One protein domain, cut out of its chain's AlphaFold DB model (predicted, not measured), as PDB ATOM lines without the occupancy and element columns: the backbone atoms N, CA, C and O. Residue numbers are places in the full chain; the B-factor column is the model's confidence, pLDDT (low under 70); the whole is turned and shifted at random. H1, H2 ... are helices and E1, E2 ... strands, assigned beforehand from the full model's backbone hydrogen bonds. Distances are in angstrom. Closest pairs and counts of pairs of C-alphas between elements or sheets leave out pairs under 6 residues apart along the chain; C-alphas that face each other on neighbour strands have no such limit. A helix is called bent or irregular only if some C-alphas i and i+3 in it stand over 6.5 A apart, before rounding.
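This is residues 291 to 447 of the 640 residues of an uncharacterized protein of Natranaerobius thermophilus (strain ATCC BAA-1301 / DSM 18059 / JW/NM-WN-LF) (UniProt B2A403). A long two-stranded arm, the hairpin of E1 and E2 with the loop at its tip, runs from a head of helices in which the long H3 crosses H5 and H6 packs on both. The short H4 and the start of H5 sit at the foot of the arm, H1 beside the E2 end of that foot, and the short H2 near H1 and H5. The printed part has 157 residues, with six named helices and two named strands in the order H1, H2, H3, H4, E1, E2, H5, H6; the sheet, E1 - E2, is antiparallel, and the class is mixed, helices and strands. The whole is loose, with a radius of gyration of the C-alphas of 20.7 A, and spans 74 by 37 by 28 A, the arm making much of the length.

H1, residues 291 to 299, and H2, residues 309 to 313, are close but not clearly touching, their closest C-alphas those of Phe 293 and Gln 311 at 6.1 A. H3, residues 323 to 349, is irregular, with C-alphas 327 and 330 8.8 A apart, and has a kink of 85 degrees near residue 330. After H4, residues 354 to 358, E1, residues 359 to 369, forms a hairpin with E2, residues 382 to 392, at 159 degrees between their directions; N 362 and O 389 are 2.8 A apart and N 387 and O 364 3.1 A, both within hydrogen-bond range. The closest C-alphas of H1 and E2, those of Glu 291 and Met 390, are 7.1 A apart. H5, residues 394 to 414, is the hub, touching three helices. Its residues 394 to 396 touch H4, with the C-alphas of Trp 358 and Leu 396 closest at 4.8 A. Its residues 403 to 412 touch H3 at a steep tilt of 58 degrees, opposite ways, with Phe 336 and Ser 407 closest, C-alphas 5.1 A apart. H6, residues 432 to 447, touches H5 at a steep tilt of 46 degrees, the same way, the closest C-alphas being Val 410 and Leu 437 at 6.7 A. H3 and H6 only just touch, with 3 pairs of C-alphas within 8 A, about perpendicular at 75 degrees; Ala 339 and Leu 436 are closest, C-alphas 6.5 A apart. In H1, H2, H4, H5 and H6 every O i to N i+4 pair is within hydrogen-bond range; in H3, 21 of 23 are.

H1 begins at C-alpha 291 (52.657, 4.256, -9.029) and is 12.5 A long. H2 measures 6.0 A, H3 36.0 A and H4 5.7 A. E1 is 29.7 A long, ending at C-alpha 369 (70.834, 18.843, -12.772), and E2 29.4 A. H5 is 30.2 A long, and H6, 22.6 A, ends at C-alpha 447 (19.408, -14.052, -0.872).

The two C-alphas farthest apart, those of Arg 378 and Ile 445, are 75.1 A apart. The printed part has no cut. The links E1 to E2, 12 residues, and H5 to H6, 17 residues, are long. Residues 373 to 378 and 442 to 447 stand free. Mean pLDDT of the printed part is 87.2; residues 379 to 381 and 443 to 447 are under 70.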
ATOM      1  N   GLU A 291      51.858   4.853 -10.113       82.38
ATOM      2  CA  GLU A 291      52.657   4.256  -9.029       82.38
ATOM      3  C   GLU A 291      51.776   3.917  -7.817       82.38
ATOM      4  O   GLU A 291      51.877   2.826  -7.246       82.38
ATOM      5  N   LYS A 292      50.861   4.830  -7.462       82.81
ATOM      6  CA  LYS A 292      49.882   4.620  -6.390       82.81
ATOM      7  C   LYS A 292      48.982   3.423  -6.699       82.81
ATOM      8  O   LYS A 292      48.863   2.524  -5.869       82.81
ATOM      9  N   PHE A 293      48.442   3.365  -7.917       89.38
ATOM     10  CA  PHE A 293      47.608   2.252  -8.364       89.38
ATOM     11  C   PHE A 293      48.341   0.910  -8.276       89.38
ATOM     12  O   PHE A 293      47.799  -0.052  -7.736       89.38
ATOM     13  N   TYR A 294      49.594   0.838  -8.729       91.38
ATOM     14  CA  TYR A 294      50.392  -0.388  -8.648       91.38
ATOM     15  C   TYR A 294      50.636  -0.836  -7.197       91.38
ATOM     16  O   TYR A 294      50.494  -2.022  -6.883       91.38
ATOM     17  N   LYS A 295      50.941   0.095  -6.281       89.00
ATOM     18  CA  LYS A 295      51.073  -0.206  -4.840       89.00
ATOM     19  C   LYS A 295      49.763  -0.745  -4.255       89.00
ATOM     20  O   LYS A 295      49.783  -1.748  -3.536       89.00
ATOM     21  N   THR A 296      48.630  -0.138  -4.600       88.25
ATOM     22  CA  THR A 296      47.297  -0.597  -4.175       88.25
ATOM     23  C   THR A 296      46.971  -1.975  -4.749       88.25
ATOM     24  O   THR A 296      46.550  -2.865  -4.008       88.25
ATOM     25  N   PHE A 297      47.247  -2.203  -6.034       94.38
ATOM     26  CA  PHE A 297      47.103  -3.511  -6.667       94.38
ATOM     27  C   PHE A 297      47.914  -4.582  -5.934       94.38
ATOM     28  O   PHE A 297      47.382  -5.636  -5.598       94.38
ATOM     29  N   LYS A 298      49.177  -4.296  -5.602       93.31
ATOM     30  CA  LYS A 298      50.038  -5.202  -4.830       93.31
ATOM     31  C   LYS A 298      49.465  -5.535  -3.454       93.31
ATOM     32  O   LYS A 298      49.461  -6.705  -3.074       93.31
ATOM     33  N   LYS A 299      48.966  -4.533  -2.724       91.88
ATOM     34  CA  LYS A 299      48.332  -4.709  -1.404       91.88
ATOM     35  C   LYS A 299      47.105  -5.625  -1.480       91.88
ATOM     36  O   LYS A 299      46.885  -6.425  -0.575       91.88
ATOM     37  N   HIS A 300      46.340  -5.532  -2.566       92.75
ATOM     38  CA  HIS A 300      45.111  -6.295  -2.791       92.75
ATOM     39  C   HIS A 300      45.274  -7.419  -3.829       92.75
ATOM     40  O   HIS A 300      44.282  -7.869  -4.400       92.75
ATOM     41  N   LYS A 301      46.500  -7.928  -4.051       90.50
ATOM     42  CA  LYS A 301      46.784  -8.939  -5.089       90.50
ATOM     43  C   LYS A 301      45.948 -10.215  -4.929       90.50
ATOM     44  O   LYS A 301      45.653 -10.867  -5.923       90.50
ATOM     45  N   ASP A 302      45.541 -10.563  -3.710       89.88
ATOM     46  CA  ASP A 302      44.708 -11.744  -3.444       89.88
ATOM     47  C   ASP A 302      43.219 -11.544  -3.767       89.88
ATOM     48  O   ASP A 302      42.522 -12.521  -4.031       89.88
ATOM     49  N   ASP A 303      42.730 -10.302  -3.735       92.62
ATOM     50  CA  ASP A 303      41.333  -9.955  -4.010       92.62
ATOM     51  C   ASP A 303      41.249  -8.529  -4.565       92.62
ATOM     52  O   ASP A 303      41.106  -7.551  -3.822       92.62
ATOM     53  N   ILE A 304      41.328  -8.417  -5.891       94.62
ATOM     54  CA  ILE A 304      41.346  -7.120  -6.583       94.62
ATOM     55  C   ILE A 304      39.995  -6.393  -6.505       94.62
ATOM     56  O   ILE A 304      39.921  -5.200  -6.788       94.62
ATOM     57  N   SER A 305      38.918  -7.075  -6.096       92.50
ATOM     58  CA  SER A 305      37.597  -6.452  -5.935       92.50
ATOM     59  C   SER A 305      37.522  -5.487  -4.746       92.50
ATOM     60  O   SER A 305      36.598  -4.675  -4.672       92.50
ATOM     61  N   LYS A 306      38.515  -5.551  -3.849       91.69
ATOM     62  CA  LYS A 306      38.689  -4.643  -2.706       91.69
ATOM     63  C   LYS A 306      39.351  -3.317  -3.065       91.69
ATOM     64  O   LYS A 306      39.342  -2.405  -2.250       91.69
ATOM     65  N   ILE A 307      39.939  -3.206  -4.256       89.38
ATOM     66  CA  ILE A 307      40.505  -1.941  -4.726       89.38
ATOM     67  C   ILE A 307      39.352  -0.944  -4.917       89.38
ATOM     68  O   ILE A 307      38.323  -1.291  -5.509       89.38
ATOM     69  N   SER A 308      39.527   0.272  -4.391       86.75
ATOM     70  CA  SER A 308      38.516   1.331  -4.422       86.75
ATOM     71  C   SER A 308      38.138   1.700  -5.855       86.75
ATOM     72  O   SER A 308      38.932   1.577  -6.794       86.75
ATOM     73  N   MET A 309      36.910   2.180  -6.041       89.00
ATOM     74  CA  MET A 309      36.467   2.579  -7.373       89.00
ATOM     75  C   MET A 309      37.297   3.746  -7.927       89.00
ATOM     76  O   MET A 309      37.666   3.710  -9.092       89.00
ATOM     77  N   ASN A 310      37.706   4.704  -7.089       81.81
ATOM     78  CA  ASN A 310      38.564   5.825  -7.498       81.81
ATOM     79  C   ASN A 310      39.853   5.354  -8.186       81.81
ATOM     80  O   ASN A 310      40.201   5.837  -9.263       81.81
ATOM     81  N   GLN A 311      40.510   4.339  -7.619       85.50
ATOM     82  CA  GLN A 311      41.697   3.727  -8.214       85.50
ATOM     83  C   GLN A 311      41.384   3.087  -9.566       85.50
ATOM     84  O   GLN A 311      42.104   3.302 -10.538       85.50
ATOM     85  N   TRP A 312      40.275   2.354  -9.669       92.56
ATOM     86  CA  TRP A 312      39.849   1.770 -10.939       92.56
ATOM     87  C   TRP A 312      39.451   2.803 -11.991       92.56
ATOM     88  O   TRP A 312      39.695   2.574 -13.173       92.56
ATOM     89  N   ASN A 313      38.878   3.938 -11.600       87.81
ATOM     90  CA  ASN A 313      38.491   4.994 -12.529       87.81
ATOM     91  C   ASN A 313      39.705   5.604 -13.232       87.81
ATOM     92  O   ASN A 313      39.631   5.832 -14.435       87.81
ATOM     93  N   SER A 314      40.848   5.721 -12.544       85.69
ATOM     94  CA  SER A 314      42.117   6.131 -13.173       85.69
ATOM     95  C   SER A 314      42.596   5.178 -14.284       85.69
ATOM     96  O   SER A 314      43.395   5.555 -15.138       85.69
ATOM     97  N   ILE A 315      42.083   3.940 -14.302       93.25
ATOM     98  CA  ILE A 315      42.394   2.896 -15.288       93.25
ATOM     99  C   ILE A 315      41.274   2.739 -16.332       93.25
ATOM    100  O   ILE A 315      41.500   2.233 -17.431       93.25
ATOM    101  N   ILE A 316      40.043   3.156 -16.046       92.12
ATOM    102  CA  ILE A 316      38.942   3.037 -17.008       92.12
ATOM    103  C   ILE A 316      39.079   4.145 -18.055       92.12
ATOM    104  O   ILE A 316      38.790   5.312 -17.813       92.12
ATOM    105  N   GLN A 317      39.468   3.770 -19.271       87.12
ATOM    106  CA  GLN A 317      39.711   4.725 -20.348       87.12
ATOM    107  C   GLN A 317      38.496   4.884 -21.264       87.12
ATOM    108  O   GLN A 317      37.803   3.920 -21.612       87.12
ATOM    109  N   ARG A 318      38.276   6.110 -21.755       85.75
ATOM    110  CA  ARG A 318      37.317   6.407 -22.840       85.75
ATOM    111  C   ARG A 318      35.901   5.890 -22.545       85.75
ATOM    112  O   ARG A 318      35.182   5.431 -23.445       85.75
ATOM    113  N   TYR A 319      35.499   5.898 -21.277       87.25
ATOM    114  CA  TYR A 319      34.136   5.604 -20.856       87.25
ATOM    115  C   TYR A 319      33.384   6.918 -20.661       87.25
ATOM    116  O   TYR A 319      33.687   7.692 -19.768       87.25
ATOM    117  N   ASN A 320      32.378   7.153 -21.501       84.56
ATOM    118  CA  ASN A 320      31.479   8.282 -21.316       84.56
ATOM    119  C   ASN A 320      30.297   7.842 -20.463       84.56
ATOM    120  O   ASN A 320      29.549   6.939 -20.869       84.56
ATOM    121  N   GLU A 321      30.099   8.516 -19.334       88.88
ATOM    122  CA  GLU A 321      29.006   8.212 -18.425       88.88
ATOM    123  C   GLU A 321      27.654   8.231 -19.131       88.88
ATOM    124  O   GLU A 321      27.214   9.212 -19.745       88.88
ATOM    125  N   THR A 322      26.948   7.114 -19.028       91.56
ATOM    126  CA  THR A 322      25.631   6.993 -19.636       91.56
ATOM    127  C   THR A 322      24.555   7.518 -18.692       91.56
ATOM    128  O   THR A 322      24.692   7.496 -17.473       91.56
ATOM    129  N   LYS A 323      23.394   7.900 -19.240       91.69
ATOM    130  CA  LYS A 323      22.217   8.222 -18.409       91.69
ATOM    131  C   LYS A 323      21.823   7.077 -17.476       91.69
ATOM    132  O   LYS A 323      21.258   7.317 -16.418       91.69
ATOM    133  N   PHE A 324      22.070   5.834 -17.893       93.19
ATOM    134  CA  PHE A 324      21.801   4.685 -17.044       93.19
ATOM    135  C   PHE A 324      22.778   4.650 -15.870       93.19
ATOM    136  O   PHE A 324      22.325   4.509 -14.739       93.19
ATOM    137  N   PHE A 325      24.074   4.824 -16.138       91.44
ATOM    138  CA  PHE A 325      25.122   4.858 -15.124       91.44
ATOM    139  C   PHE A 325      24.882   5.962 -14.096       91.44
ATOM    140  O   PHE A 325      24.752   5.645 -12.920       91.44
ATOM    141  N   LYS A 326      24.649   7.206 -14.539       90.12
ATOM    142  CA  LYS A 326      24.334   8.342 -13.650       90.12
ATOM    143  C   LYS A 326      23.182   8.046 -12.682       90.12
ATOM    144  O   LYS A 326      23.220   8.440 -11.527       90.12
ATOM    145  N   ASN A 327      22.176   7.293 -13.130       90.75
ATOM    146  CA  ASN A 327      21.013   6.935 -12.311       90.75
ATOM    147  C   ASN A 327      21.175   5.625 -11.514       90.75
ATOM    148  O   ASN A 327      20.288   5.279 -10.739       90.75
ATOM    149  N   ASN A 328      22.227   4.836 -11.759       91.06
ATOM    150  CA  ASN A 328      22.396   3.483 -11.208       91.06
ATOM    151  C   ASN A 328      23.852   3.191 -10.794       91.06
ATOM    152  O   ASN A 328      24.253   2.024 -10.790       91.06
ATOM    153  N   LYS A 329      24.629   4.223 -10.444       89.50
ATOM    154  CA  LYS A 329      26.074   4.166 -10.154       89.50
ATOM    155  C   LYS A 329      26.427   3.020  -9.203       89.50
ATOM    156  O   LYS A 329      27.105   2.072  -9.599       89.50
ATOM    157  N   LYS A 330      25.797   2.997  -8.023       87.81
ATOM    158  CA  LYS A 330      25.944   1.937  -7.009       87.81
ATOM    159  C   LYS A 330      25.724   0.525  -7.556       87.81
ATOM    160  O   LYS A 330      26.484  -0.394  -7.252       87.81
ATOM    161  N   LYS A 331      24.704   0.330  -8.398       90.31
ATOM    162  CA  LYS A 331      24.406  -0.983  -8.991       90.31
ATOM    163  C   LYS A 331      25.489  -1.402  -9.983       90.31
ATOM    164  O   LYS A 331      25.864  -2.575 -10.005       90.31
ATOM    165  N   VAL A 332      25.980  -0.468 -10.794       93.19
ATOM    166  CA  VAL A 332      27.051  -0.735 -11.762       93.19
ATOM    167  C   VAL A 332      28.350  -1.065 -11.037       93.19
ATOM    168  O   VAL A 332      28.929  -2.105 -11.332       93.19
ATOM    169  N   TYR A 333      28.743  -0.287 -10.028       93.31
ATOM    170  CA  TYR A 333      29.937  -0.556  -9.219       93.31
ATOM    171  C   TYR A 333      29.868  -1.873  -8.459       93.31
ATOM    172  O   TYR A 333      30.799  -2.669  -8.519       93.31
ATOM    173  N   THR A 334      28.728  -2.179  -7.836       91.50
ATOM    174  CA  THR A 334      28.530  -3.480  -7.176       91.50
ATOM    175  C   THR A 334      28.666  -4.631  -8.177       91.50
ATOM    176  O   THR A 334      29.248  -5.670  -7.873       91.50
ATOM    177  N   THR A 335      28.129  -4.457  -9.389       94.06
ATOM    178  CA  THR A 335      28.258  -5.453 -10.462       94.06
ATOM    179  C   THR A 335      29.712  -5.575 -10.918       94.06
ATOM    180  O   THR A 335      30.185  -6.687 -11.130       94.06
ATOM    181  N   PHE A 336      30.426  -4.454 -11.015       96.19
ATOM    182  CA  PHE A 336      31.823  -4.396 -11.424       96.19
ATOM    183  C   PHE A 336      32.764  -5.050 -10.409       96.19
ATOM    184  O   PHE A 336      33.561  -5.890 -10.809       96.19
ATOM    185  N   LYS A 337      32.609  -4.799  -9.104       94.75
ATOM    186  CA  LYS A 337      33.382  -5.498  -8.059       94.75
ATOM    187  C   LYS A 337      33.200  -7.016  -8.117       94.75
ATOM    188  O   LYS A 337      34.166  -7.770  -8.041       94.75
ATOM    189  N   LYS A 338      31.969  -7.482  -8.331       94.19
ATOM    190  CA  LYS A 338      31.696  -8.917  -8.519       94.19
ATOM    191  C   LYS A 338      32.318  -9.461  -9.805       94.19
ATOM    192  O   LYS A 338      32.819 -10.581  -9.811       94.19
ATOM    193  N   ALA A 339      32.305  -8.667 -10.874       95.81
ATOM    194  CA  ALA A 339      32.967  -9.014 -12.121       95.81
ATOM    195  C   ALA A 339      34.489  -9.111 -11.944       95.81
ATOM    196  O   ALA A 339      35.065 -10.078 -12.420       95.81
ATOM    197  N   LEU A 340      35.123  -8.185 -11.218       96.50
ATOM    198  CA  LEU A 340      36.553  -8.220 -10.886       96.50
ATOM    199  C   LEU A 340      36.932  -9.494 -10.131       96.50
ATOM    200  O   LEU A 340      37.905 -10.150 -10.491       96.50
ATOM    201  N   LYS A 341      36.133  -9.877  -9.129       95.00
ATOM    202  CA  LYS A 341      36.365 -11.105  -8.362       95.00
ATOM    203  C   LYS A 341      36.299 -12.354  -9.243       95.00
ATOM    204  O   LYS A 341      37.238 -13.141  -9.258       95.00
ATOM    205  N   LEU A 342      35.224 -12.498 -10.023       94.69
ATOM    206  CA  LEU A 342      35.069 -13.626 -10.946       94.69
ATOM    207  C   LEU A 342      36.180 -13.643 -12.007       94.69
ATOM    208  O   LEU A 342      36.724 -14.694 -12.325       94.69
ATOM    209  N   PHE A 343      36.537 -12.474 -12.540       95.00
ATOM    210  CA  PHE A 343      37.607 -12.322 -13.519       95.00
ATOM    211  C   PHE A 343      38.955 -12.783 -12.955       95.00
ATOM    212  O   PHE A 343      39.678 -13.519 -13.621       95.00
ATOM    213  N   GLN A 344      39.279 -12.404 -11.720       94.69
ATOM    214  CA  GLN A 344      40.506 -12.834 -11.057       94.69
ATOM    215  C   GLN A 344      40.540 -14.349 -10.812       94.69
ATOM    216  O   GLN A 344      41.574 -14.980 -11.034       94.69
ATOM    217  N   GLU A 345      39.424 -14.931 -10.369       92.81
ATOM    218  CA  GLU A 345      39.294 -16.375 -10.151       92.81
ATOM    219  C   GLU A 345      39.510 -17.156 -11.458       92.81
ATOM    220  O   GLU A 345      40.324 -18.079 -11.485       92.81
ATOM    221  N   GLU A 346      38.872 -16.741 -12.556       92.19
ATOM    222  CA  GLU A 346      39.011 -17.399 -13.865       92.19
ATOM    223  C   GLU A 346      40.438 -17.310 -14.421       92.19
ATOM    224  O   GLU A 346      41.000 -18.318 -14.846       92.19
ATOM    225  N   ASN A 347      41.071 -16.135 -14.361       90.88
ATOM    226  CA  ASN A 347      42.457 -15.981 -14.815       90.88
ATOM    227  C   ASN A 347      43.424 -16.855 -14.005       90.88
ATOM    228  O   ASN A 347      44.344 -17.455 -14.563       90.88
ATOM    229  N   LYS A 348      43.182 -16.997 -12.697       90.25
ATOM    230  CA  LYS A 348      43.964 -17.885 -11.833       90.25
ATOM    231  C   LYS A 348      43.766 -19.362 -12.187       90.25
ATOM    232  O   LYS A 348      44.735 -20.118 -12.149       90.25
ATOM    233  N   GLU A 349      42.548 -19.779 -12.537       89.19
ATOM    234  CA  GLU A 349      42.256 -21.141 -13.013       89.19
ATOM    235  C   GLU A 349      42.927 -21.447 -14.360       89.19
ATOM    236  O   GLU A 349      43.410 -22.562 -14.570       89.19
ATOM    237  N   GLU A 350      43.021 -20.454 -15.244       88.12
ATOM    238  CA  GLU A 350      43.740 -20.544 -16.521       88.12
ATOM    239  C   GLU A 350      45.270 -20.443 -16.372       88.12
ATOM    240  O   GLU A 350      46.004 -20.646 -17.341       88.12
ATOM    241  N   GLY A 351      45.769 -20.182 -15.157       87.44
ATOM    242  CA  GLY A 351      47.196 -20.064 -14.858       87.44
ATOM    243  C   GLY A 351      47.828 -18.752 -15.325       87.44
ATOM    244  O   GLY A 351      49.045 -18.702 -15.497       87.44
ATOM    245  N   GLN A 352      47.028 -17.707 -15.543       88.38
ATOM    246  CA  GLN A 352      47.504 -16.372 -15.899       88.38
ATOM    247  C   GLN A 352      47.880 -15.583 -14.633       88.38
ATOM    248  O   GLN A 352      47.087 -15.499 -13.690       88.38
ATOM    249  N   ASP A 353      49.075 -14.981 -14.602       91.06
ATOM    250  CA  ASP A 353      49.434 -13.997 -13.573       91.06
ATOM    251  C   ASP A 353      49.040 -12.598 -14.056       91.06
ATOM    252  O   ASP A 353      49.659 -12.031 -14.959       91.06
ATOM    253  N   LEU A 354      47.996 -12.041 -13.441       93.31
ATOM    254  CA  LEU A 354      47.513 -10.702 -13.766       93.31
ATOM    255  C   LEU A 354      48.578  -9.633 -13.539       93.31
ATOM    256  O   LEU A 354      48.587  -8.648 -14.258       93.31
ATOM    257  N   GLU A 355      49.488  -9.802 -12.580       94.06
ATOM    258  CA  GLU A 355      50.542  -8.813 -12.359       94.06
ATOM    259  C   GLU A 355      51.504  -8.746 -13.550       94.06
ATOM    260  O   GLU A 355      51.816  -7.654 -14.023       94.06
ATOM    261  N   GLU A 356      51.930  -9.906 -14.055       93.31
ATOM    262  CA  GLU A 356      52.821  -9.998 -15.217       93.31
ATOM    263  C   GLU A 356      52.127  -9.532 -16.504       93.31
ATOM    264  O   GLU A 356      52.769  -8.975 -17.392       93.31
ATOM    265  N   ALA A 357      50.811  -9.741 -16.617       92.94
ATOM    266  CA  ALA A 357      50.030  -9.285 -17.765       92.94
ATOM    267  C   ALA A 357      49.729  -7.774 -17.722       92.94
ATOM    268  O   ALA A 357      49.710  -7.099 -18.759       92.94
ATOM    269  N   TRP A 358      49.453  -7.232 -16.534       95.94
ATOM    270  CA  TRP A 358      48.969  -5.862 -16.353       95.94
ATOM    271  C   TRP A 358      50.066  -4.830 -16.179       95.94
ATOM    272  O   TRP A 358      49.804  -3.657 -16.443       95.94
ATOM    273  N   PHE A 359      51.268  -5.230 -15.770       95.56
ATOM    274  CA  PHE A 359      52.352  -4.296 -15.502       95.56
ATOM    275  C   PHE A 359      53.648  -4.714 -16.188       95.56
ATOM    276  O   PHE A 359      53.998  -5.889 -16.241       95.56
ATOM    277  N   GLU A 360      54.391  -3.727 -16.677       94.19
ATOM    278  CA  GLU A 360      55.724  -3.918 -17.242       94.19
ATOM    279  C   GLU A 360      56.742  -3.000 -16.558       94.19
ATOM    280  O   GLU A 360      56.435  -1.859 -16.203       94.19
ATOM    281  N   GLU A 361      57.964  -3.500 -16.370       91.31
ATOM    282  CA  GLU A 361      59.080  -2.686 -15.891       91.31
ATOM    283  C   GLU A 361      59.621  -1.853 -17.058       91.31
ATOM    284  O   GLU A 361      60.113  -2.397 -18.052       91.31
ATOM    285  N   LYS A 362      59.562  -0.527 -16.930       87.19
ATOM    286  CA  LYS A 362      60.227   0.404 -17.843       87.19
ATOM    287  C   LYS A 362      61.459   0.995 -17.196       87.19
ATOM    288  O   LYS A 362      61.435   1.435 -16.051       87.19
ATOM    289  N   VAL A 363      62.531   1.021 -17.980       84.19
ATOM    290  CA  VAL A 363      63.769   1.713 -17.640       84.19
ATOM    291  C   VAL A 363      63.706   3.098 -18.264       84.19
ATOM    292  O   VAL A 363      63.596   3.231 -19.485       84.19
ATOM    293  N   TRP A 364      63.780   4.117 -17.425       77.00
ATOM    294  CA  TRP A 364      63.852   5.508 -17.833       77.00
ATOM    295  C   TRP A 364      65.282   6.005 -17.710       77.00
ATOM    296  O   TRP A 364      66.000   5.638 -16.781       77.00
ATOM    297  N   GLN A 365      65.676   6.861 -18.648       80.62
ATOM    298  CA  GLN A 365      66.928   7.600 -18.591       80.62
ATOM    299  C   GLN A 365      66.603   9.088 -18.653       80.62
ATOM    300  O   GLN A 365      66.051   9.560 -19.650       80.62
ATOM    301  N   GLU A 366      66.921   9.825 -17.592       72.94
ATOM    302  CA  GLU A 366      66.730  11.276 -17.546       72.94
ATOM    303  C   GLU A 366      68.037  12.009 -17.252       72.94
ATOM    304  O   GLU A 366      68.878  11.543 -16.485       72.94
ATOM    305  N   LYS A 367      68.200  13.192 -17.857       76.56
ATOM    306  CA  LYS A 367      69.283  14.114 -17.508       76.56
ATOM    307  C   LYS A 367      68.837  14.983 -16.353       76.56
ATOM    308  O   LYS A 367      67.928  15.799 -16.510       76.56
ATOM    309  N   ARG A 368      69.509  14.852 -15.215       73.06
ATOM    310  CA  ARG A 368      69.215  15.632 -14.015       73.06
ATOM    311  C   ARG A 368      70.313  16.650 -13.745       73.06
ATOM    312  O   ARG A 368      71.492  16.337 -13.860       73.06
ATOM    313  N   TYR A 369      69.920  17.859 -13.349       76.94
ATOM    314  CA  TYR A 369      70.834  18.843 -12.772       76.94
ATOM    315  C   TYR A 369      71.081  18.515 -11.296       76.94
ATOM    316  O   TYR A 369      70.130  18.322 -10.533       76.94
ATOM    317  N   LEU A 370      72.351  18.454 -10.895       82.06
ATOM    318  CA  LEU A 370      72.730  18.308  -9.488       82.06
ATOM    319  C   LEU A 370      72.246  19.504  -8.643       82.06
ATOM    320  O   LEU A 370      72.036  20.605  -9.142       82.06
ATOM    321  N   PHE A 371      72.083  19.309  -7.339       81.25
ATOM    322  CA  PHE A 371      71.782  20.380  -6.384       81.25
ATOM    323  C   PHE A 371      70.500  21.159  -6.705       81.25
ATOM    324  O   PHE A 371      70.433  22.373  -6.498       81.25
ATOM    325  N   ASN A 372      69.470  20.465  -7.203       73.81
ATOM    326  CA  ASN A 372      68.180  21.099  -7.474       73.81
ATOM    327  C   ASN A 372      67.666  21.833  -6.219       73.81
ATOM    328  O   ASN A 372      67.793  21.329  -5.099       73.81
ATOM    329  N   SER A 373      67.123  23.037  -6.411       73.81
ATOM    330  CA  SER A 373      66.649  23.941  -5.351       73.81
ATOM    331  C   SER A 373      67.721  24.448  -4.366       73.81
ATOM    332  O   SER A 373      67.373  25.071  -3.356       73.81
ATOM    333  N   ALA A 374      69.013  24.231  -4.633       81.00
ATOM    334  CA  ALA A 374      70.105  24.804  -3.850       81.00
ATOM    335  C   ALA A 374      70.703  26.054  -4.506       81.00
ATOM    336  O   ALA A 374      70.770  26.177  -5.726       81.00
ATOM    337  N   VAL A 375      71.207  26.970  -3.676       81.94
ATOM    338  CA  VAL A 375      71.959  28.142  -4.142       81.94
ATOM    339  C   VAL A 375      73.373  27.685  -4.492       81.94
ATOM    340  O   VAL A 375      74.218  27.531  -3.607       81.94
ATOM    341  N   VAL A 376      73.639  27.441  -5.776       82.69
ATOM    342  CA  VAL A 376      74.935  26.958  -6.272       82.69
ATOM    343  C   VAL A 376      75.402  27.821  -7.429       82.69
ATOM    344  O   VAL A 376      74.744  27.923  -8.455       82.69
ATOM    345  N   ARG A 377      76.580  28.432  -7.278       80.06
ATOM    346  CA  ARG A 377      77.121  29.333  -8.304       80.06
ATOM    347  C   ARG A 377      77.714  28.589  -9.496       80.06
ATOM    348  O   ARG A 377      77.637  29.066 -10.630       80.06
ATOM    349  N   ARG A 378      78.436  27.499  -9.224       76.75
ATOM    350  CA  ARG A 378      79.195  26.797 -10.264       76.75
ATOM    351  C   ARG A 378      78.239  26.192 -11.281       76.75
ATOM    352  O   ARG A 378      77.102  25.872 -10.948       76.75
ATOM    353  N   ARG A 379      78.707  26.014 -12.522       67.31
ATOM    354  CA  ARG A 379      77.920  25.282 -13.521       67.31
ATOM    355  C   ARG A 379      77.704  23.869 -13.012       67.31
ATOM    356  O   ARG A 379      78.632  23.069 -12.975       67.31
ATOM    357  N   VAL A 380      76.472  23.618 -12.617       63.75
ATOM    358  CA  VAL A 380      76.011  22.335 -12.134       63.75
ATOM    359  C   VAL A 380      76.086  21.324 -13.278       63.75
ATOM    360  O   VAL A 380      75.637  21.603 -14.394       63.75
ATOM    361  N   TYR A 381      76.674  20.159 -13.007       64.44
ATOM    362  CA  TYR A 381      76.712  19.060 -13.965       64.44
ATOM    363  C   TYR A 381      75.313  18.487 -14.175       64.44
ATOM    364  O   TYR A 381      74.520  18.359 -13.240       64.44
ATOM    365  N   GLN A 382      75.032  18.123 -15.424       70.88
ATOM    366  CA  GLN A 382      73.972  17.172 -15.707       70.88
ATOM    367  C   GLN A 382      74.539  15.766 -15.563       70.88
ATOM    368  O   GLN A 382      75.650  15.509 -16.034       70.88
ATOM    369  N   TYR A 383      73.775  14.869 -14.961       73.12
ATOM    370  CA  TYR A 383      74.101  13.452 -14.928       73.12
ATOM    371  C   TYR A 383      72.916  12.629 -15.412       73.12
ATOM    372  O   TYR A 383      71.759  13.023 -15.243       73.12
ATOM    373  N   ASP A 384      73.230  11.513 -16.061       76.00
ATOM    374  CA  ASP A 384      72.230  10.558 -16.508       76.00
ATOM    375  C   ASP A 384      71.808   9.712 -15.302       76.00
ATOM    376  O   ASP A 384      72.630   9.020 -14.691       76.00
ATOM    377  N   VAL A 385      70.529   9.797 -14.949       72.75
ATOM    378  CA  VAL A 385      69.894   8.931 -13.958       72.75
ATOM    379  C   VAL A 385      69.160   7.842 -14.712       72.75
ATOM    380  O   VAL A 385      68.320   8.131 -15.566       72.75
ATOM    381  N   GLU A 386      69.459   6.594 -14.368       74.69
ATOM    382  CA  GLU A 386      68.654   5.452 -14.775       74.69
ATOM    383  C   GLU A 386      67.776   5.025 -13.601       74.69
ATOM    384  O   GLU A 386      68.277   4.775 -12.503       74.69
ATOM    385  N   TYR A 387      66.470   4.942 -13.828       72.56
ATOM    386  CA  TYR A 387      65.529   4.451 -12.829       72.56
ATOM    387  C   TYR A 387      64.484   3.541 -13.468       72.56
ATOM    388  O   TYR A 387      64.239   3.577 -14.675       72.56
ATOM    389  N   LYS A 388      63.897   2.679 -12.641       78.94
ATOM    390  CA  LYS A 388      62.924   1.671 -13.058       78.94
ATOM    391  C   LYS A 388      61.561   2.004 -12.484       78.94
ATOM    392  O   LYS A 388      61.445   2.236 -11.285       78.94
ATOM    393  N   GLU A 389      60.539   1.979 -13.325       82.88
ATOM    394  CA  GLU A 389      59.149   2.145 -12.910       82.88
ATOM    395  C   GLU A 389      58.301   0.983 -13.416       82.88
ATOM    396  O   GLU A 389      58.454   0.526 -14.548       82.88
ATOM    397  N   MET A 390      57.365   0.537 -12.579       87.75
ATOM    398  CA  MET A 390      56.316  -0.391 -12.990       87.75
ATOM    399  C   MET A 390      55.158   0.409 -13.569       87.75
ATOM    400  O   MET A 390      54.521   1.182 -12.849       87.75
ATOM    401  N   VAL A 391      54.875   0.230 -14.856       90.31
ATOM    402  CA  VAL A 391      53.797   0.948 -15.544       90.31
ATOM    403  C   VAL A 391      52.700  -0.013 -16.000       90.31
ATOM    404  O   VAL A 391      53.002  -1.156 -16.351       90.31
ATOM    405  N   PRO A 392      51.433   0.428 -16.031       93.69
ATOM    406  CA  PRO A 392      50.359  -0.343 -16.634       93.69
ATOM    407  C   PRO A 392      50.575  -0.625 -18.122       93.69
ATOM    408  O   PRO A 392      50.996   0.248 -18.885       93.69
ATOM    409  N   THR A 393      50.207  -1.824 -18.557       95.12
ATOM    410  CA  THR A 393      50.168  -2.197 -19.971       95.12
ATOM    411  C   THR A 393      48.851  -1.753 -20.614       95.12
ATOM    412  O   THR A 393      47.822  -1.599 -19.953       95.12
ATOM    413  N   GLN A 394      48.826  -1.627 -21.948       93.25
ATOM    414  CA  GLN A 394      47.566  -1.408 -22.679       93.25
ATOM    415  C   GLN A 394      46.554  -2.545 -22.454       93.25
ATOM    416  O   GLN A 394      45.348  -2.350 -22.605       93.25
ATOM    417  N   TYR A 395      47.047  -3.731 -22.092       93.75
ATOM    418  CA  TYR A 395      46.229  -4.894 -21.794       93.75
ATOM    419  C   TYR A 395      45.338  -4.645 -20.570       93.75
ATOM    420  O   TYR A 395      44.121  -4.780 -20.696       93.75
ATOM    421  N   LEU A 396      45.907  -4.138 -19.463       95.56
ATOM    422  CA  LEU A 396      45.144  -3.733 -18.274       95.56
ATOM    423  C   LEU A 396      44.006  -2.773 -18.643       95.56
ATOM    424  O   LEU A 396      42.842  -3.029 -18.333       95.56
ATOM    425  N   PHE A 397      44.338  -1.668 -19.320       94.94
ATOM    426  CA  PHE A 397      43.360  -0.633 -19.662       94.94
ATOM    427  C   PHE A 397      42.204  -1.198 -20.496       94.94
ATOM    428  O   PHE A 397      41.035  -0.895 -20.240       94.94
ATOM    429  N   ASN A 398      42.514  -2.053 -21.473       94.44
ATOM    430  CA  ASN A 398      41.513  -2.666 -22.340       94.44
ATOM    431  C   ASN A 398      40.597  -3.626 -21.573       94.44
ATOM    432  O   ASN A 398      39.373  -3.538 -21.714       94.44
ATOM    433  N   GLU A 399      41.164  -4.522 -20.763       95.06
ATOM    434  CA  GLU A 399      40.401  -5.506 -19.992       95.06
ATOM    435  C   GLU A 399      39.492  -4.837 -18.967       95.06
ATOM    436  O   GLU A 399      38.288  -5.097 -18.953       95.06
ATOM    437  N   ILE A 400      40.029  -3.917 -18.165       96.75
ATOM    438  CA  ILE A 400      39.274  -3.219 -17.120       96.75
ATOM    439  C   ILE A 400      38.160  -2.362 -17.723       96.75
ATOM    440  O   ILE A 400      37.015  -2.417 -17.265       96.75
ATOM    441  N   THR A 401      38.438  -1.647 -18.815       95.94
ATOM    442  CA  THR A 401      37.414  -0.863 -19.522       95.94
ATOM    443  C   THR A 401      36.321  -1.763 -20.106       95.94
ATOM    444  O   THR A 401      35.127  -1.448 -20.011       95.94
ATOM    445  N   ALA A 402      36.685  -2.898 -20.713       95.69
ATOM    446  CA  ALA A 402      35.718  -3.856 -21.243       95.69
ATOM    447  C   ALA A 402      34.874  -4.481 -20.124       95.69
ATOM    448  O   ALA A 402      33.648  -4.568 -20.258       95.69
ATOM    449  N   LEU A 403      35.501  -4.848 -19.008       96.56
ATOM    450  CA  LEU A 403      34.863  -5.421 -17.827       96.56
ATOM    451  C   LEU A 403      33.877  -4.438 -17.185       96.56
ATOM    452  O   LEU A 403      32.753  -4.819 -16.845       96.56
ATOM    453  N   PHE A 404      34.240  -3.160 -17.092       97.00
ATOM    454  CA  PHE A 404      33.368  -2.109 -16.572       97.00
ATOM    455  C   PHE A 404      32.137  -1.894 -17.461       97.00
ATOM    456  O   PHE A 404      30.994  -1.953 -16.995       97.00
ATOM    457  N   ARG A 405      32.338  -1.761 -18.780       96.06
ATOM    458  CA  ARG A 405      31.227  -1.634 -19.741       96.06
ATOM    459  C   ARG A 405      30.323  -2.871 -19.745       96.06
ATOM    460  O   ARG A 405      29.100  -2.762 -19.887       96.06
ATOM    461  N   LEU A 406      30.907  -4.058 -19.591       95.81
ATOM    462  CA  LEU A 406      30.157  -5.301 -19.463       95.81
ATOM    463  C   LEU A 406      29.310  -5.315 -18.190       95.81
ATOM    464  O   LEU A 406      28.136  -5.686 -18.244       95.81
ATOM    465  N   SER A 407      29.878  -4.862 -17.079       95.75
ATOM    466  CA  SER A 407      29.197  -4.760 -15.788       95.75
ATOM    467  C   SER A 407      27.999  -3.819 -15.860       95.75
ATOM    468  O   SER A 407      26.910  -4.174 -15.403       95.75
ATOM    469  N   GLU A 408      28.122  -2.678 -16.546       95.44
ATOM    470  CA  GLU A 408      26.969  -1.813 -16.815       95.44
ATOM    471  C   GLU A 408      25.902  -2.533 -17.655       95.44
ATOM    472  O   GLU A 408      24.715  -2.480 -17.334       95.44
ATOM    473  N   ASN A 409      26.288  -3.250 -18.714       94.94
ATOM    474  CA  ASN A 409      25.344  -4.005 -19.545       94.94
ATOM    475  C   ASN A 409      24.610  -5.110 -18.780       94.94
ATOM    476  O   ASN A 409      23.427  -5.367 -19.036       94.94
ATOM    477  N   VAL A 410      25.301  -5.767 -17.855       92.81
ATOM    478  CA  VAL A 410      24.716  -6.764 -16.960       92.81
ATOM    479  C   VAL A 410      23.741  -6.092 -15.996       92.81
ATOM    480  O   VAL A 410      22.588  -6.521 -15.912       92.81
ATOM    481  N   ALA A 411      24.128  -4.976 -15.375       92.62
ATOM    482  CA  ALA A 411      23.245  -4.185 -14.522       92.62
ATOM    483  C   ALA A 411      21.991  -3.700 -15.275       92.62
ATOM    484  O   ALA A 411      20.880  -3.819 -14.755       92.62
ATOM    485  N   ARG A 412      22.144  -3.233 -16.523       93.88
ATOM    486  CA  ARG A 412      21.044  -2.857 -17.430       93.88
ATOM    487  C   ARG A 412      20.088  -4.015 -17.663       93.88
ATOM    488  O   ARG A 412      18.883  -3.855 -17.478       93.88
ATOM    489  N   LYS A 413      20.616  -5.193 -18.007       91.56
ATOM    490  CA  LYS A 413      19.808  -6.393 -18.262       91.56
ATOM    491  C   LYS A 413      19.022  -6.813 -17.017       91.56
ATOM    492  O   LYS A 413      17.832  -7.095 -17.131       91.56
ATOM    493  N   LEU A 414      19.655  -6.788 -15.842       87.81
ATOM    494  CA  LEU A 414      19.000  -7.074 -14.559       87.81
ATOM    495  C   LEU A 414      17.971  -6.000 -14.165       87.81
ATOM    496  O   LEU A 414      17.029  -6.293 -13.441       87.81
ATOM    497  N   SER A 415      18.120  -4.761 -14.642       86.50
ATOM    498  CA  SER A 415      17.126  -3.682 -14.489       86.50
ATOM    499  C   SER A 415      16.033  -3.683 -15.572       86.50
ATOM    500  O   SER A 415      15.182  -2.797 -15.574       86.50
ATOM    501  N   GLY A 416      16.038  -4.636 -16.511       87.44
ATOM    502  CA  GLY A 416      15.065  -4.701 -17.609       87.44
ATOM    503  C   GLY A 416      15.307  -3.707 -18.754       87.44
ATOM    504  O   GLY A 416      14.454  -3.571 -19.637       87.44
ATOM    505  N   GLU A 417      16.459  -3.035 -18.785       88.25
ATOM    506  CA  GLU A 417      16.863  -2.150 -19.878       88.25
ATOM    507  C   GLU A 417      17.353  -2.979 -21.074       88.25
ATOM    508  O   GLU A 417      18.215  -3.854 -20.953       88.25
ATOM    509  N   LYS A 418      16.793  -2.706 -22.257       84.38
ATOM    510  CA  LYS A 418      17.094  -3.471 -23.478       84.38
ATOM    511  C   LYS A 418      18.304  -2.922 -24.219       84.38
ATOM    512  O   LYS A 418      18.954  -3.665 -24.954       84.38
ATOM    513  N   ARG A 419      18.588  -1.624 -24.086       88.69
ATOM    514  CA  ARG A 419      19.705  -0.986 -24.790       88.69
ATOM    515  C   ARG A 419      21.020  -1.324 -24.103       88.69
ATOM    516  O   ARG A 419      21.210  -0.974 -22.944       88.69
ATOM    517  N   GLN A 420      21.951  -1.915 -24.839       91.19
ATOM    518  CA  GLN A 420      23.304  -2.210 -24.364       91.19
ATOM    519  C   GLN A 420      24.325  -1.252 -24.980       91.19
ATOM    520  O   GLN A 420      24.135  -0.763 -26.095       91.19
ATOM    521  N   ILE A 421      25.395  -0.974 -24.242       92.50
ATOM    522  CA  ILE A 421      26.583  -0.295 -24.761       92.50
ATOM    523  C   ILE A 421      27.502  -1.290 -25.467       92.50
ATOM    524  O   ILE A 421      27.448  -2.494 -25.215       92.50
ATOM    525  N   LYS A 422      28.345  -0.785 -26.371       91.88
ATOM    526  CA  LYS A 422      29.323  -1.605 -27.087       91.88
ATOM    527  C   LYS A 422      30.437  -2.042 -26.129       91.88
ATOM    528  O   LYS A 422      31.048  -1.198 -25.479       91.88
ATOM    529  N   VAL A 423      30.711  -3.343 -26.093       90.81
ATOM    530  CA  VAL A 423      31.788  -3.960 -25.305       90.81
ATOM    531  C   VAL A 423      32.708  -4.706 -26.259       90.81
ATOM    532  O   VAL A 423      32.238  -5.353 -27.194       90.81
ATOM    533  N   GLU A 424      34.008  -4.600 -26.028       89.12
ATOM    534  CA  GLU A 424      35.023  -5.396 -26.716       89.12
ATOM    535  C   GLU A 424      35.158  -6.741 -26.002       89.12
ATOM    536  O   GLU A 424      36.103  -6.983 -25.271       89.12
ATOM    537  N   GLU A 425      34.158  -7.612 -26.153       85.94
ATOM    538  CA  GLU A 425      34.105  -8.885 -25.414       85.94
ATOM    539  C   GLU A 425      35.289  -9.817 -25.748       85.94
ATOM    540  O   GLU A 425      35.588 -10.705 -24.963       85.94
ATOM    541  N   GLN A 426      35.994  -9.595 -26.865       87.69
ATOM    542  CA  GLN A 426      37.158 -10.387 -27.275       87.69
ATOM    543  C   GLN A 426      38.400 -10.228 -26.385       87.69
ATOM    544  O   GLN A 426      39.309 -11.042 -26.505       87.69
ATOM    545  N   VAL A 427      38.471  -9.176 -25.559       88.75
ATOM    546  CA  VAL A 427      39.569  -9.009 -24.588       88.75
ATOM    547  C   VAL A 427      39.270  -9.689 -23.251       88.75
ATOM    548  O   VAL A 427      40.118  -9.695 -22.378       88.75
ATOM    549  N   LEU A 428      38.066 -10.237 -23.074       90.56
ATOM    550  CA  LEU A 428      37.658 -10.938 -21.860       90.56
ATOM    551  C   LEU A 428      37.636 -12.455 -22.108       90.56
ATOM    552  O   LEU A 428      37.485 -12.877 -23.260       90.56
ATOM    553  N   PRO A 429      37.696 -13.283 -21.047       89.38
ATOM    554  CA  PRO A 429      37.555 -14.729 -21.172       89.38
ATOM    555  C   PRO A 429      36.295 -15.131 -21.951       89.38
ATOM    556  O   PRO A 429      35.213 -14.544 -21.809       89.38
ATOM    557  N   GLU A 430      36.401 -16.166 -22.786       87.25
ATOM    558  CA  GLU A 430      35.295 -16.569 -23.654       87.25
ATOM    559  C   GLU A 430      34.068 -16.967 -22.819       87.25
ATOM    560  O   GLU A 430      34.145 -17.801 -21.918       87.25
ATOM    561  N   GLY A 431      32.909 -16.368 -23.108       87.06
ATOM    562  CA  GLY A 431      31.662 -16.644 -22.386       87.06
ATOM    563  C   GLY A 431      31.538 -15.971 -21.012       87.06
ATOM    564  O   GLY A 431      30.526 -16.193 -20.339       87.06
ATOM    565  N   PHE A 432      32.487 -15.109 -20.626       92.12
ATOM    566  CA  PHE A 432      32.529 -14.437 -19.320       92.12
ATOM    567  C   PHE A 432      31.211 -13.735 -18.957       92.12
ATOM    568  O   PHE A 432      30.674 -13.902 -17.866       92.12
ATOM    569  N   LYS A 433      30.595 -13.027 -19.912       89.38
ATOM    570  CA  LYS A 433      29.290 -12.360 -19.741       89.38
ATOM    571  C   LYS A 433      28.186 -13.274 -19.217       89.38
ATOM    572  O   LYS A 433      27.383 -12.853 -18.385       89.38
ATOM    573  N   ASN A 434      28.102 -14.492 -19.747       90.00
ATOM    574  CA  ASN A 434      27.065 -15.439 -19.350       90.00
ATOM    575  C   ASN A 434      27.355 -15.983 -17.951       90.00
ATOM    576  O   ASN A 434      26.442 -16.034 -17.134       90.00
ATOM    577  N   ARG A 435      28.622 -16.282 -17.643       90.75
ATOM    578  CA  ARG A 435      29.037 -16.708 -16.300       90.75
ATOM    579  C   ARG A 435      28.786 -15.632 -15.249       90.75
ATOM    580  O   ARG A 435      28.223 -15.940 -14.206       90.75
ATOM    581  N   LEU A 436      29.085 -14.368 -15.554       91.31
ATOM    582  CA  LEU A 436      28.786 -13.240 -14.669       91.31
ATOM    583  C   LEU A 436      27.276 -13.102 -14.408       91.31
ATOM    584  O   LEU A 436      26.853 -12.924 -13.267       91.31
ATOM    585  N   LEU A 437      26.443 -13.231 -15.447       88.88
ATOM    586  CA  LEU A 437      24.982 -13.239 -15.299       88.88
ATOM    587  C   LEU A 437      24.487 -14.418 -14.449       88.88
ATOM    588  O   LEU A 437      23.597 -14.243 -13.613       88.88
ATOM    589  N   ASP A 438      25.054 -15.604 -14.645       87.44
ATOM    590  CA  ASP A 438      24.716 -16.798 -13.872       87.44
ATOM    591  C   ASP A 438      25.143 -16.654 -12.408       87.44
ATOM    592  O   ASP A 438      24.397 -17.047 -11.513       87.44
ATOM    593  N   HIS A 439      26.307 -16.059 -12.146       86.06
ATOM    594  CA  HIS A 439      26.800 -15.792 -10.796       86.06
ATOM    595  C   HIS A 439      25.858 -14.841 -10.046       86.06
ATOM    596  O   HIS A 439      25.390 -15.152  -8.951       86.06
ATOM    597  N   LEU A 440      25.491 -13.721 -10.674       84.44
ATOM    598  CA  LEU A 440      24.608 -12.717 -10.074       84.44
ATOM    599  C   LEU A 440      23.181 -13.234  -9.866       84.44
ATOM    600  O   LEU A 440      22.580 -12.993  -8.824       84.44
ATOM    601  N   SER A 441      22.642 -13.984 -10.830       77.75
ATOM    602  CA  SER A 441      21.289 -14.543 -10.715       77.75
ATOM    603  C   SER A 441      21.188 -15.653  -9.663       77.75
ATOM    604  O   SER A 441      20.161 -15.762  -8.992       77.75
ATOM    605  N   LYS A 442      22.240 -16.460  -9.467       70.94
ATOM    606  CA  LYS A 442      22.296 -17.460  -8.386       70.94
ATOM    607  C   LYS A 442      22.368 -16.810  -7.005       70.94
ATOM    608  O   LYS A 442      21.737 -17.314  -6.078       70.94
ATOM    609  N   GLU A 443      23.084 -15.698  -6.867       62.28
ATOM    610  CA  GLU A 443      23.130 -14.934  -5.615       62.28
ATOM    611  C   GLU A 443      21.782 -14.304  -5.261       62.28
ATOM    612  O   GLU A 443      21.369 -14.396  -4.108       62.28
ATOM    613  N   ASP A 444      21.061 -13.735  -6.232       59.00
ATOM    614  CA  ASP A 444      19.709 -13.207  -5.996       59.00
ATOM    615  C   ASP A 444      18.749 -14.320  -5.529       59.00
ATOM    616  O   ASP A 444      17.938 -14.115  -4.628       59.00
ATOM    617  N   ILE A 445      18.884 -15.536  -6.072       53.47
ATOM    618  CA  ILE A 445      18.114 -16.712  -5.629       53.47
ATOM    619  C   ILE A 445      18.518 -17.154  -4.214       53.47
ATOM    620  O   ILE A 445      17.661 -17.594  -3.447       53.47
ATOM    621  N   ASN A 446      19.800 -17.066  -3.857       54.06
ATOM    622  CA  ASN A 446      20.281 -17.441  -2.528       54.06
ATOM    623  C   ASN A 446      19.885 -16.412  -1.461       54.06
ATOM    624  O   ASN A 446      19.427 -16.825  -0.402       54.06
ATOM    625  N   LYS A 447      19.924 -15.106  -1.764       54.25
ATOM    626  CA  LYS A 447      19.408 -14.052  -0.872       54.25
ATOM    627  C   LYS A 447      17.918 -14.217  -0.582       54.25
ATOM    628  O   LYS A 447      17.513 -14.148   0.571       54.25
TER     629      LYS A 447